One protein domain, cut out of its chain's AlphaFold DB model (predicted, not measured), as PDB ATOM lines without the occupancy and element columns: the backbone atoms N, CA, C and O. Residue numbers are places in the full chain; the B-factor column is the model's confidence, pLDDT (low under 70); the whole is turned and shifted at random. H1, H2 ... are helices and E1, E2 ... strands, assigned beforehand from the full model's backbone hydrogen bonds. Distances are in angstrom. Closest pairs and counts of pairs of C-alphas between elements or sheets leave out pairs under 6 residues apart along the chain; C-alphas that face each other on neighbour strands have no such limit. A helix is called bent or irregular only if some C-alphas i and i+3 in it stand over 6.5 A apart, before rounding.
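This is residues 10 to 98 of the 110 residues of an uncharacterized protein of Pseudomonas mediterranea (UniProt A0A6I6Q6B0). The model is a loose arch: H1, E1 and H4 gather at one end, kinked H2 runs off from them, and the unnamed stretch 54 to 78 loops beyond it and folds back to H3 and H4. The printed part has 89 residues, with four named helices and one named strand in the order H1, E1, H2, H3, H4 along the chain; the class is mostly helix, with helices holding 44 and the strand 3 of the 47 residues in named elements. It is loose, with a radius of gyration of the C-alphas of 15.9 A and spans of 41 by 33 by 23 A.

H1, residues 16 to 26, touches H4, residues 86 to 96, the same way at a steep tilt of 58 degrees; their closest C-alphas, Ile 16 and Ala 91, are 5.7 A apart. E1, residues 29 to 31, pairs with no named strand; its closest C-alpha to H1 is Cys 29, 6.0 A from that of Cys 22. H2, residues 37 to 53, is close but not clearly touching H3, residues 79 to 83, with closest C-alphas Leu 43 and Met 79 at 7.2 A. H1 and H2 are apart. Every O i to N i+4 pair is within hydrogen-bond range in H1, H3 and H4; in H2, 11 of 13 are.

H1 measures 15.2 A from C-alpha 16 at (-73.756, 8.959, 13.032), E1 6.6 A, H2 24.7 A, H3 6.5 A and H4 14.9 A, to C-alpha 96 at (-64.308, 18.523, 13.160). H2 has a kink of 41 degrees near residue 47 and is irregular, with C-alphas 46 and 49 7.3 A apart.

The C-alphas farthest apart, Val 53 and Lys 98, are 40.8 A apart. The printed part has no cut; H2 to H3 is a long link of 25 residues. Residues 59 to 62 have pLDDT under 70.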
ATOM      1  N   LEU A  10     -81.737   9.468   4.672       91.25
ATOM      2  CA  LEU A  10     -81.680   8.640   5.865       91.25
ATOM      3  C   LEU A  10     -82.892   8.921   6.774       91.25
ATOM      4  O   LEU A  10     -83.422  10.038   6.766       91.25
ATOM      5  N   PRO A  11     -83.370   7.930   7.547       91.75
ATOM      6  CA  PRO A  11     -84.374   8.158   8.586       91.75
ATOM      7  C   PRO A  11     -83.791   8.970   9.754       91.75
ATOM      8  O   PRO A  11     -82.576   9.048   9.920       91.75
ATOM      9  N   SER A  12     -84.650   9.515  10.618       88.38
ATOM     10  CA  SER A  12     -84.221  10.220  11.838       88.38
ATOM     11  C   SER A  12     -83.431   9.329  12.802       88.38
ATOM     12  O   SER A  12     -82.611   9.823  13.569       88.38
ATOM     13  N   SER A  13     -83.646   8.013  12.756       87.19
ATOM     14  CA  SER A  13     -82.948   7.019  13.577       87.19
ATOM     15  C   SER A  13     -81.603   6.562  13.005       87.19
ATOM     16  O   SER A  13     -81.033   5.603  13.520       87.19
ATOM     17  N   ALA A  14     -81.130   7.160  11.908       89.00
ATOM     18  CA  ALA A  14     -79.852   6.789  11.312       89.00
ATOM     19  C   ALA A  14     -78.693   7.040  12.278       89.00
ATOM     20  O   ALA A  14     -78.706   8.002  13.055       89.00
ATOM     21  N   SER A  15     -77.692   6.165  12.227       91.25
ATOM     22  CA  SER A  15     -76.512   6.314  13.067       91.25
ATOM     23  C   SER A  15     -75.617   7.440  12.548       91.25
ATOM     24  O   SER A  15     -75.678   7.841  11.384       91.25
ATOM     25  N   ILE A  16     -74.746   7.949  13.419       91.44
ATOM     26  CA  ILE A  16     -73.756   8.959  13.032       91.44
ATOM     27  C   ILE A  16     -72.803   8.392  11.964       91.44
ATOM     28  O   ILE A  16     -72.382   9.123  11.074       91.44
ATOM     29  N   ASP A  17     -72.486   7.098  12.026       90.50
ATOM     30  CA  ASP A  17     -71.580   6.459  11.068       90.50
ATOM     31  C   ASP A  17     -72.203   6.359   9.668       90.50
ATOM     32  O   ASP A  17     -71.527   6.679   8.694       90.50
ATOM     33  N   ASP A  18     -73.506   6.066   9.563       90.50
ATOM     34  CA  ASP A  18     -74.225   6.078   8.275       90.50
ATOM     35  C   ASP A  18     -74.221   7.477   7.634       90.50
ATOM     36  O   ASP A  18     -74.053   7.634   6.419       90.50
ATOM     37  N   ILE A  19     -74.402   8.516   8.460       90.94
ATOM     38  CA  ILE A  19     -74.373   9.921   8.027       90.94
ATOM     39  C   ILE A  19     -72.982  10.286   7.505       90.94
ATOM     40  O   ILE A  19     -72.870  10.913   6.448       90.94
ATOM     41  N   LEU A  20     -71.927   9.892   8.223       90.88
ATOM     42  CA  LEU A  20     -70.545  10.154   7.827       90.88
ATOM     43  C   LEU A  20     -70.154   9.403   6.559       90.88
ATOM     44  O   LEU A  20     -69.522  10.002   5.695       90.88
ATOM     45  N   GLU A  21     -70.565   8.143   6.405       90.56
ATOM     46  CA  GLU A  21     -70.311   7.381   5.178       90.56
ATOM     47  C   GLU A  21     -70.947   8.075   3.967       90.56
ATOM     48  O   GLU A  21     -70.303   8.263   2.932       90.56
ATOM     49  N   CYS A  22     -72.198   8.528   4.101       89.75
ATOM     50  CA  CYS A  22     -72.866   9.275   3.038       89.75
ATOM     51  C   CYS A  22     -72.178  10.621   2.765       89.75
ATOM     52  O   CYS A  22     -72.045  11.020   1.609       89.75
ATOM     53  N   LEU A  23     -71.713  11.316   3.807       88.81
ATOM     54  CA  LEU A  23     -70.992  12.579   3.666       88.81
ATOM     55  C   LEU A  23     -69.646  12.391   2.944       88.81
ATOM     56  O   LEU A  23     -69.321  13.182   2.063       88.81
ATOM     57  N   GLU A  24     -68.892  11.339   3.270       87.38
ATOM     58  CA  GLU A  24     -67.607  11.018   2.634       87.38
ATOM     59  C   GLU A  24     -67.784  10.541   1.181       87.38
ATOM     60  O   GLU A  24     -66.989  10.902   0.312       87.38
ATOM     61  N   ARG A  25     -68.841   9.770   0.892       86.12
ATOM     62  CA  ARG A  25     -69.105   9.216  -0.447       86.12
ATOM     63  C   ARG A  25     -69.761  10.208  -1.408       86.12
ATOM     64  O   ARG A  25     -69.382  10.260  -2.578       86.12
ATOM     65  N   ASP A  26     -70.775  10.933  -0.938       86.81
ATOM     66  CA  ASP A  26     -71.681  11.736  -1.774       86.81
ATOM     67  C   ASP A  26     -71.563  13.250  -1.505       86.81
ATOM     68  O   ASP A  26     -72.174  14.052  -2.211       86.81
ATOM     69  N   GLY A  27     -70.773  13.663  -0.507       87.44
ATOM     70  CA  GLY A  27     -70.596  15.067  -0.116       87.44
ATOM     71  C   GLY A  27     -71.754  15.640   0.709       87.44
ATOM     72  O   GLY A  27     -71.705  16.801   1.110       87.44
ATOM     73  N   GLY A  28     -72.790  14.843   0.979       89.00
ATOM     74  CA  GLY A  28     -73.940  15.239   1.785       89.00
ATOM     75  C   GLY A  28     -75.012  14.155   1.865       89.00
ATOM     76  O   GLY A  28     -75.047  13.221   1.066       89.00
ATOM     77  N   CYS A  29     -75.921  14.300   2.826       91.94
ATOM     78  CA  CYS A  29     -77.106  13.457   2.959       91.94
ATOM     79  C   CYS A  29     -78.292  14.262   3.506       91.94
ATOM     80  O   CYS A  29     -78.131  15.372   4.017       91.94
ATOM     81  N   ILE A  30     -79.494  13.704   3.377       92.44
ATOM     82  CA  ILE A  30     -80.727  14.265   3.940       92.44
ATOM     83  C   ILE A  30     -81.149  13.386   5.114       92.44
ATOM     84  O   ILE A  30     -81.399  12.202   4.918       92.44
ATOM     85  N   VAL A  31     -81.292  13.954   6.312       92.38
ATOM     86  CA  VAL A  31     -81.871  13.253   7.470       92.38
ATOM     87  C   VAL A  31     -83.340  13.652   7.597       92.38
ATOM     88  O   VAL A  31     -83.664  14.808   7.870       92.38
ATOM     89  N   LYS A  32     -84.250  12.705   7.355       92.69
ATOM     90  CA  LYS A  32     -85.698  12.944   7.443       92.69
ATOM     91  C   LYS A  32     -86.131  13.134   8.886       92.69
ATOM     92  O   LYS A  32     -85.711  12.374   9.749       92.69
ATOM     93  N   ASN A  33     -87.051  14.077   9.105       89.94
ATOM     94  CA  ASN A  33     -87.727  14.297  10.387       89.94
ATOM     95  C   ASN A  33     -86.743  14.436  11.560       89.94
ATOM     96  O   ASN A  33     -86.964  13.885  12.635       89.94
ATOM     97  N   MET A  34     -85.620  15.125  11.321       88.75
ATOM     98  CA  MET A  34     -84.610  15.379  12.352       88.75
ATOM     99  C   MET A  34     -85.149  16.303  13.449       88.75
ATOM    100  O   MET A  34     -84.781  16.169  14.607       88.75
ATOM    101  N   LEU A  35     -86.038  17.226  13.080       90.94
ATOM    102  CA  LEU A  35     -86.775  18.068  14.011       90.94
ATOM    103  C   LEU A  35     -88.225  17.615  14.082       90.94
ATOM    104  O   LEU A  35     -88.785  17.145  13.086       90.94
ATOM    105  N   LYS A  36     -88.832  17.803  15.251       90.62
ATOM    106  CA  LYS A  36     -90.274  17.645  15.407       90.62
ATOM    107  C   LYS A  36     -90.998  18.807  14.734       90.62
ATOM    108  O   LYS A  36     -90.439  19.896  14.586       90.62
ATOM    109  N   GLN A  37     -92.243  18.573  14.333       91.44
ATOM    110  CA  GLN A  37     -93.030  19.586  13.638       91.44
ATOM    111  C   GLN A  37     -93.254  20.821  14.520       91.44
ATOM    112  O   GLN A  37     -93.153  21.938  14.032       91.44
ATOM    113  N   GLU A  38     -93.429  20.635  15.828       91.75
ATOM    114  CA  GLU A  38     -93.670  21.725  16.775       91.75
ATOM    115  C   GLU A  38     -92.473  22.685  16.863       91.75
ATOM    116  O   GLU A  38     -92.644  23.898  16.959       91.75
ATOM    117  N   THR A  39     -91.247  22.159  16.778       91.31
ATOM    118  CA  THR A  39     -90.016  22.961  16.735       91.31
ATOM    119  C   THR A  39     -89.935  23.773  15.448       91.31
ATOM    120  O   THR A  39     -89.516  24.928  15.470       91.31
ATOM    121  N   ILE A  40     -90.329  23.174  14.319       92.56
ATOM    122  CA  ILE A  40     -90.358  23.850  13.017       92.56
ATOM    123  C   ILE A  40     -91.389  24.979  13.042       92.56
ATOM    124  O   ILE A  40     -91.083  26.091  12.616       92.56
ATOM    125  N   ASP A  41     -92.577  24.715  13.573       93.88
ATOM    126  CA  ASP A  41     -93.654  25.699  13.665       93.88
ATOM    127  C   ASP A  41     -93.267  26.858  14.597       93.88
ATOM    128  O   ASP A  41     -93.472  28.020  14.250       93.88
ATOM    129  N   GLY A  42     -92.619  26.561  15.729       92.06
ATOM    130  CA  GLY A  42     -92.068  27.572  16.636       92.06
ATOM    131  C   GLY A  42     -90.969  28.425  15.994       92.06
ATOM    132  O   GLY A  42     -90.983  29.647  16.112       92.06
ATOM    133  N   LEU A  43     -90.055  27.809  15.232       91.31
ATOM    134  CA  LEU A  43     -89.053  28.545  14.449       91.31
ATOM    135  C   LEU A  43     -89.706  29.483  13.430       91.31
ATOM    136  O   LEU A  43     -89.247  30.610  13.258       91.31
ATOM    137  N   TRP A  44     -90.765  29.040  12.750       92.19
ATOM    138  CA  TRP A  44     -91.502  29.912  11.839       92.19
ATOM    139  C   TRP A  44     -92.176  31.055  12.585       92.19
ATOM    140  O   TRP A  44     -92.024  32.197  12.158       92.19
ATOM    141  N   ALA A  45     -92.848  30.794  13.706       92.31
ATOM    142  CA  ALA A  45     -93.478  31.841  14.507       92.31
ATOM    143  C   ALA A  45     -92.471  32.920  14.952       92.31
ATOM    144  O   ALA A  45     -92.745  34.107  14.800       92.31
ATOM    145  N   ASP A  46     -91.277  32.519  15.396       89.62
ATOM    146  CA  ASP A  46     -90.242  33.452  15.861       89.62
ATOM    147  C   ASP A  46     -89.587  34.256  14.722       89.62
ATOM    148  O   ASP A  46     -89.131  35.387  14.917       89.62
ATOM    149  N   LEU A  47     -89.468  33.661  13.530       90.00
ATOM    150  CA  LEU A  47     -88.661  34.220  12.441       90.00
ATOM    151  C   LEU A  47     -89.487  34.907  11.350       90.00
ATOM    152  O   LEU A  47     -88.908  35.702  10.609       90.00
ATOM    153  N   SER A  48     -90.790  34.630  11.238       88.25
ATOM    154  CA  SER A  48     -91.649  35.133  10.148       88.25
ATOM    155  C   SER A  48     -91.618  36.655  10.048       88.25
ATOM    156  O   SER A  48     -91.267  37.189   8.996       88.25
ATOM    157  N   ASP A  49     -91.854  37.352  11.161       87.12
ATOM    158  CA  ASP A  49     -91.883  38.819  11.188       87.12
ATOM    159  C   ASP A  49     -90.537  39.423  10.767       87.12
ATOM    160  O   ASP A  49     -90.467  40.395  10.012       87.12
ATOM    161  N   VAL A  50     -89.437  38.813  11.219       86.00
ATOM    162  CA  VAL A  50     -88.075  39.261  10.902       86.00
ATOM    163  C   VAL A  50     -87.734  38.984   9.436       86.00
ATOM    164  O   VAL A  50     -87.054  39.789   8.799       86.00
ATOM    165  N   LEU A  51     -88.191  37.855   8.890       86.31
ATOM    166  CA  LEU A  51     -88.021  37.495   7.484       86.31
ATOM    167  C   LEU A  51     -88.817  38.417   6.561       86.31
ATOM    168  O   LEU A  51     -88.333  38.738   5.475       86.31
ATOM    169  N   ASP A  52     -90.001  38.860   6.974       85.69
ATOM    170  CA  ASP A  52     -90.849  39.709   6.142       85.69
ATOM    171  C   ASP A  52     -90.289  41.116   5.967       85.69
ATOM    172  O   ASP A  52     -90.328  41.654   4.857       85.69
ATOM    173  N   VAL A  53     -89.669  41.668   7.011       86.56
ATOM    174  CA  VAL A  53     -89.004  42.980   6.944       86.56
ATOM    175  C   VAL A  53     -87.559  42.909   6.442       86.56
ATOM    176  O   VAL A  53     -86.943  43.948   6.194       86.56
ATOM    177  N   ALA A  54     -86.988  41.708   6.292       83.81
ATOM    178  CA  ALA A  54     -85.611  41.550   5.845       83.81
ATOM    179  C   ALA A  54     -85.439  42.050   4.398       83.81
ATOM    180  O   ALA A  54     -86.158  41.598   3.497       83.81
ATOM    181  N   PRO A  55     -84.464  42.940   4.132       78.88
ATOM    182  CA  PRO A  55     -84.227  43.434   2.788       78.88
ATOM    183  C   PRO A  55     -83.754  42.301   1.874       78.88
ATOM    184  O   PRO A  55     -83.037  41.382   2.282       78.88
ATOM    185  N   ASN A  56     -84.139  42.395   0.605       81.12
ATOM    186  CA  ASN A  56     -83.610  41.518  -0.427       81.12
ATOM    187  C   ASN A  56     -82.110  41.768  -0.635       81.12
ATOM    188  O   ASN A  56     -81.626  42.890  -0.474       81.12
ATOM    189  N   GLY A  57     -81.378  40.724  -1.028       76.06
ATOM    190  CA  GLY A  57     -79.956  40.828  -1.343       76.06
ATOM    191  C   GLY A  57     -79.655  41.828  -2.465       76.06
ATOM    192  O   GLY A  57     -80.454  42.038  -3.377       76.06
ATOM    193  N   ASP A  58     -78.457  42.410  -2.441       72.12
ATOM    194  CA  ASP A  58     -77.997  43.423  -3.408       72.12
ATOM    195  C   ASP A  58     -77.740  42.884  -4.834       72.12
ATOM    196  O   ASP A  58     -77.443  43.634  -5.764       72.12
ATOM    197  N   GLY A  59     -77.881  41.572  -5.038       66.75
ATOM    198  CA  GLY A  59     -77.745  40.919  -6.337       66.75
ATOM    199  C   GLY A  59     -76.315  40.676  -6.818       66.75
ATOM    200  O   GLY A  59     -76.169  40.043  -7.858       66.75
ATOM    201  N   SER A  60     -75.287  41.119  -6.090       68.62
ATOM    202  CA  SER A  60     -73.879  40.904  -6.464       68.62
ATOM    203  C   SER A  60     -73.361  39.515  -6.065       68.62
ATOM    204  O   SER A  60     -72.560  38.915  -6.776       68.62
ATOM    205  N   PHE A  61     -73.873  38.974  -4.956       66.50
ATOM    206  CA  PHE A  61     -73.484  37.660  -4.425       66.50
ATOM    207  C   PHE A  61     -74.678  36.860  -3.888       66.50
ATOM    208  O   PHE A  61     -74.798  35.660  -4.108       66.50
ATOM    209  N   VAL A  62     -75.605  37.536  -3.208       64.56
ATOM    210  CA  VAL A  62     -76.740  36.907  -2.509       64.56
ATOM    211  C   VAL A  62     -77.986  36.719  -3.381       64.56
ATOM    212  O   VAL A  62     -78.869  35.946  -3.025       64.56
ATOM    213  N   GLY A  63     -78.055  37.373  -4.544       74.44
ATOM    214  CA  GLY A  63     -79.234  37.368  -5.417       74.44
ATOM    215  C   GLY A  63     -80.330  38.342  -4.957       74.44
ATOM    216  O   GLY A  63     -80.555  38.541  -3.768       74.44
ATOM    217  N   ARG A  64     -81.036  38.957  -5.915       77.31
ATOM    218  CA  ARG A  64     -82.006  40.050  -5.665       77.31
ATOM    219  C   ARG A  64     -83.347  39.625  -5.060       77.31
ATOM    220  O   ARG A  64     -84.195  40.470  -4.807       77.31
ATOM    221  N   LYS A  65     -83.574  38.320  -4.893       81.38
ATOM    222  CA  LYS A  65     -84.809  37.749  -4.323       81.38
ATOM    223  C   LYS A  65     -84.554  36.936  -3.051       81.38
ATOM    224  O   LYS A  65     -85.488  36.386  -2.480       81.38
ATOM    225  N   THR A  66     -83.297  36.826  -2.634       80.94
ATOM    226  CA  THR A  66     -82.920  36.076  -1.440       80.94
ATOM    227  C   THR A  66     -82.989  37.006  -0.242       80.94
ATOM    228  O   THR A  66     -82.355  38.064  -0.244       80.94
ATOM    229  N   ARG A  67     -83.724  36.594   0.790       83.94
ATOM    230  CA  ARG A  67     -83.724  37.242   2.104       83.94
ATOM    231  C   ARG A  67     -82.807  36.454   3.033       83.94
ATOM    232  O   ARG A  67     -82.839  35.225   3.032       83.94
ATOM    233  N   ARG A  68     -81.956  37.148   3.791       83.94
ATOM    234  CA  ARG A  68     -81.010  36.527   4.729       83.94
ATOM    235  C   ARG A  68     -81.108  37.212   6.079       83.94
ATOM    236  O   ARG A  68     -80.869  38.410   6.181       83.94
ATOM    237  N   ILE A  69     -81.370  36.422   7.107       85.06
ATOM    238  CA  ILE A  69     -81.335  36.855   8.499       85.06
ATOM    239  C   ILE A  69     -80.192  36.134   9.214       85.06
ATOM    240  O   ILE A  69     -79.940  34.954   8.976       85.06
ATOM    241  N   SER A  70     -79.455  36.858  10.048       84.38
ATOM    242  CA  SER A  70     -78.373  36.317  10.872       84.38
ATOM    243  C   SER A  70     -78.747  36.370  12.355       84.38
ATOM    244  O   SER A  70     -79.681  37.072  12.759       84.38
ATOM    245  N   GLY A  71     -78.014  35.606  13.171       84.56
ATOM    246  CA  GLY A  71     -78.235  35.559  14.618       84.56
ATOM    247  C   GLY A  71     -79.502  34.800  15.012       84.56
ATOM    248  O   GLY A  71     -80.233  35.255  15.879       84.56
ATOM    249  N   LEU A  72     -79.782  33.651  14.387       87.25
ATOM    250  CA  LEU A  72     -80.979  32.859  14.707       87.25
ATOM    251  C   LEU A  72     -81.062  32.494  16.202       87.25
ATOM    252  O   LEU A  72     -82.135  32.573  16.787       87.25
ATOM    253  N   PHE A  73     -79.927  32.196  16.846       86.50
ATOM    254  CA  PHE A  73     -79.864  31.887  18.283       86.50
ATOM    255  C   PHE A  73     -80.318  33.027  19.200       86.50
ATOM    256  O   PHE A  73     -80.815  32.759  20.287       86.50
ATOM    257  N   SER A  74     -80.162  34.292  18.796       87.06
ATOM    258  CA  SER A  74     -80.645  35.424  19.597       87.06
ATOM    259  C   SER A  74     -82.124  35.726  19.356       87.06
ATOM    260  O   SER A  74     -82.665  36.630  19.982       87.06
ATOM    261  N   ARG A  75     -82.749  35.044  18.390       84.62
ATOM    262  CA  ARG A  75     -84.108  35.324  17.911       84.62
ATOM    263  C   ARG A  75     -85.092  34.209  18.232       84.62
ATOM    264  O   ARG A  75     -86.270  34.495  18.347       84.62
ATOM    265  N   SER A  76     -84.617  32.974  18.374       89.25
ATOM    266  CA  SER A  76     -85.470  31.827  18.660       89.25
ATOM    267  C   SER A  76     -84.794  30.859  19.621       89.25
ATOM    268  O   SER A  76     -83.675  30.400  19.376       89.25
ATOM    269  N   LEU A  77     -85.507  30.497  20.689       88.06
ATOM    270  CA  LEU A  77     -85.084  29.432  21.603       88.06
ATOM    271  C   LEU A  77     -85.244  28.045  20.963       88.06
ATOM    272  O   LEU A  77     -84.520  27.121  21.328       88.06
ATOM    273  N   HIS A  78     -86.106  27.901  19.949       89.50
ATOM    274  CA  HIS A  78     -86.283  26.647  19.208       89.50
ATOM    275  C   HIS A  78     -85.019  26.232  18.430       89.50
ATOM    276  O   HIS A  78     -84.824  25.051  18.145       89.50
ATOM    277  N   MET A  79     -84.090  27.163  18.173       89.12
ATOM    278  CA  MET A  79     -82.766  26.847  17.614       89.12
ATOM    279  C   MET A  79     -81.913  25.970  18.536       89.12
ATOM    280  O   MET A  79     -81.028  25.257  18.056       89.12
ATOM    281  N   GLN A  80     -82.164  26.001  19.849       88.62
ATOM    282  CA  GLN A  80     -81.460  25.148  20.802       88.62
ATOM    283  C   GLN A  80     -81.751  23.667  20.538       88.62
ATOM    284  O   GLN A  80     -80.837  22.853  20.607       88.62
ATOM    285  N   GLU A  81     -82.988  23.314  20.188       88.38
ATOM    286  CA  GLU A  81     -83.347  21.926  19.885       88.38
ATOM    287  C   GLU A  81     -82.669  21.428  18.606       88.38
ATOM    288  O   GLU A  81     -82.319  20.255  18.526       88.38
ATOM    289  N   LEU A  82     -82.417  22.307  17.629       87.31
ATOM    290  CA  LEU A  82     -81.671  21.957  16.419       87.31
ATOM    291  C   LEU A  82     -80.206  21.638  16.714       87.31
ATOM    292  O   LEU A  82     -79.700  20.619  16.245       87.31
ATOM    293  N   ILE A  83     -79.514  22.500  17.464       87.75
ATOM    294  CA  ILE A  83     -78.071  22.335  17.693       87.75
ATOM    295  C   ILE A  83     -77.754  21.143  18.604       87.75
ATOM    296  O   ILE A  83     -76.666  20.580  18.512       87.75
ATOM    297  N   THR A  84     -78.699  20.740  19.457       89.12
ATOM    298  CA  THR A  84     -78.551  19.589  20.357       89.12
ATOM    299  C   THR A  84     -78.976  18.262  19.731       89.12
ATOM    300  O   THR A  84     -78.850  17.232  20.394       89.12
ATOM    301  N   GLN A  85     -79.445  18.242  18.473       89.75
ATOM    302  CA  GLN A  85     -79.787  16.985  17.806       89.75
ATOM    303  C   GLN A  85     -78.560  16.062  17.735       89.75
ATOM    304  O   GLN A  85     -77.536  16.468  17.170       89.75
ATOM    305  N   PRO A  86     -78.641  14.816  18.245       88.81
ATOM    306  CA  PRO A  86     -77.504  13.896  18.288       88.81
ATOM    307  C   PRO A  86     -76.866  13.639  16.920       88.81
ATOM    308  O   PRO A  86     -75.650  13.493  16.818       88.81
ATOM    309  N   GLN A  87     -77.677  13.619  15.861       87.31
ATOM    310  CA  GLN A  87     -77.243  13.402  14.482       87.31
ATOM    311  C   GLN A  87     -76.396  14.573  13.980       87.31
ATOM    312  O   GLN A  87     -75.368  14.356  13.345       87.31
ATOM    313  N   LEU A  88     -76.802  15.811  14.286       87.81
ATOM    314  CA  LEU A  88     -76.078  17.013  13.877       87.81
ATOM    315  C   LEU A  88     -74.806  17.188  14.709       87.81
ATOM    316  O   LEU A  88     -73.715  17.303  14.150       87.81
ATOM    317  N   TYR A  89     -74.947  17.189  16.036       89.25
ATOM    318  CA  TYR A  89     -73.832  17.409  16.952       89.25
ATOM    319  C   TYR A  89     -72.791  16.291  16.838       89.25
ATOM    320  O   TYR A  89     -71.605  16.569  16.688       89.25
ATOM    321  N   GLY A  90     -73.228  15.029  16.820       88.62
ATOM    322  CA  GLY A  90     -72.337  13.877  16.716       88.62
ATOM    323  C   GLY A  90     -71.617  13.789  15.369       88.62
ATOM    324  O   GLY A  90     -70.430  13.461  15.329       88.62
ATOM    325  N   ALA A  91     -72.288  14.130  14.262       88.50
ATOM    326  CA  ALA A  91     -71.622  14.215  12.961       88.50
ATOM    327  C   ALA A  91     -70.597  15.358  12.929       88.50
ATOM    328  O   ALA A  91     -69.483  15.162  12.444       88.50
ATOM    329  N   ALA A  92     -70.941  16.528  13.476       88.31
ATOM    330  CA  ALA A  92     -70.030  17.666  13.561       88.31
ATOM    331  C   ALA A  92     -68.803  17.352  14.427       88.31
ATOM    332  O   ALA A  92     -67.683  17.616  13.999       88.31
ATOM    333  N   GLU A  93     -68.989  16.741  15.597       89.50
ATOM    334  CA  GLU A  93     -67.901  16.318  16.482       89.50
ATOM    335  C   GLU A  93     -66.963  15.340  15.768       89.50
ATOM    336  O   GLU A  93     -65.766  15.600  15.647       89.50
ATOM    337  N   LYS A  94     -67.494  14.254  15.193       87.19
ATOM    338  CA  LYS A  94     -66.667  13.273  14.475       87.19
ATOM    339  C   LYS A  94     -65.988  13.844  13.229       87.19
ATOM    340  O   LYS A  94     -64.948  13.326  12.826       87.19
ATOM    341  N   LEU A  95     -66.554  14.869  12.593       85.94
ATOM    342  CA  LEU A  95     -65.951  15.503  11.421       85.94
ATOM    343  C   LEU A  95     -64.865  16.516  11.812       85.94
ATOM    344  O   LEU A  95     -63.780  16.498  11.236       85.94
ATOM    345  N   LEU A  96     -65.152  17.386  12.782       86.00
ATOM    346  CA  LEU A  96     -64.308  18.523  13.160       86.00
ATOM    347  C   LEU A  96     -63.215  18.150  14.165       86.00
ATOM    348  O   LEU A  96     -62.139  18.743  14.136       86.00
ATOM    349  N   CYS A  97     -63.452  17.165  15.034       84.38
ATOM    350  CA  CYS A  97     -62.467  16.707  16.017       84.38
ATOM    351  C   CYS A  97     -61.477  15.679  15.443       84.38
ATOM    352  O   CYS A  97     -60.615  15.188  16.175       84.38
ATOM    353  N   LYS A  98     -61.547  15.358  14.141       78.88
ATOM    354  CA  LYS A  98     -60.499  14.581  13.466       78.88
ATOM    355  C   LYS A  98     -59.189  15.384  13.513       78.88
ATOM    356  O   LYS A  98     -59.147  16.504  13.001       78.88
TER     357      LYS A  98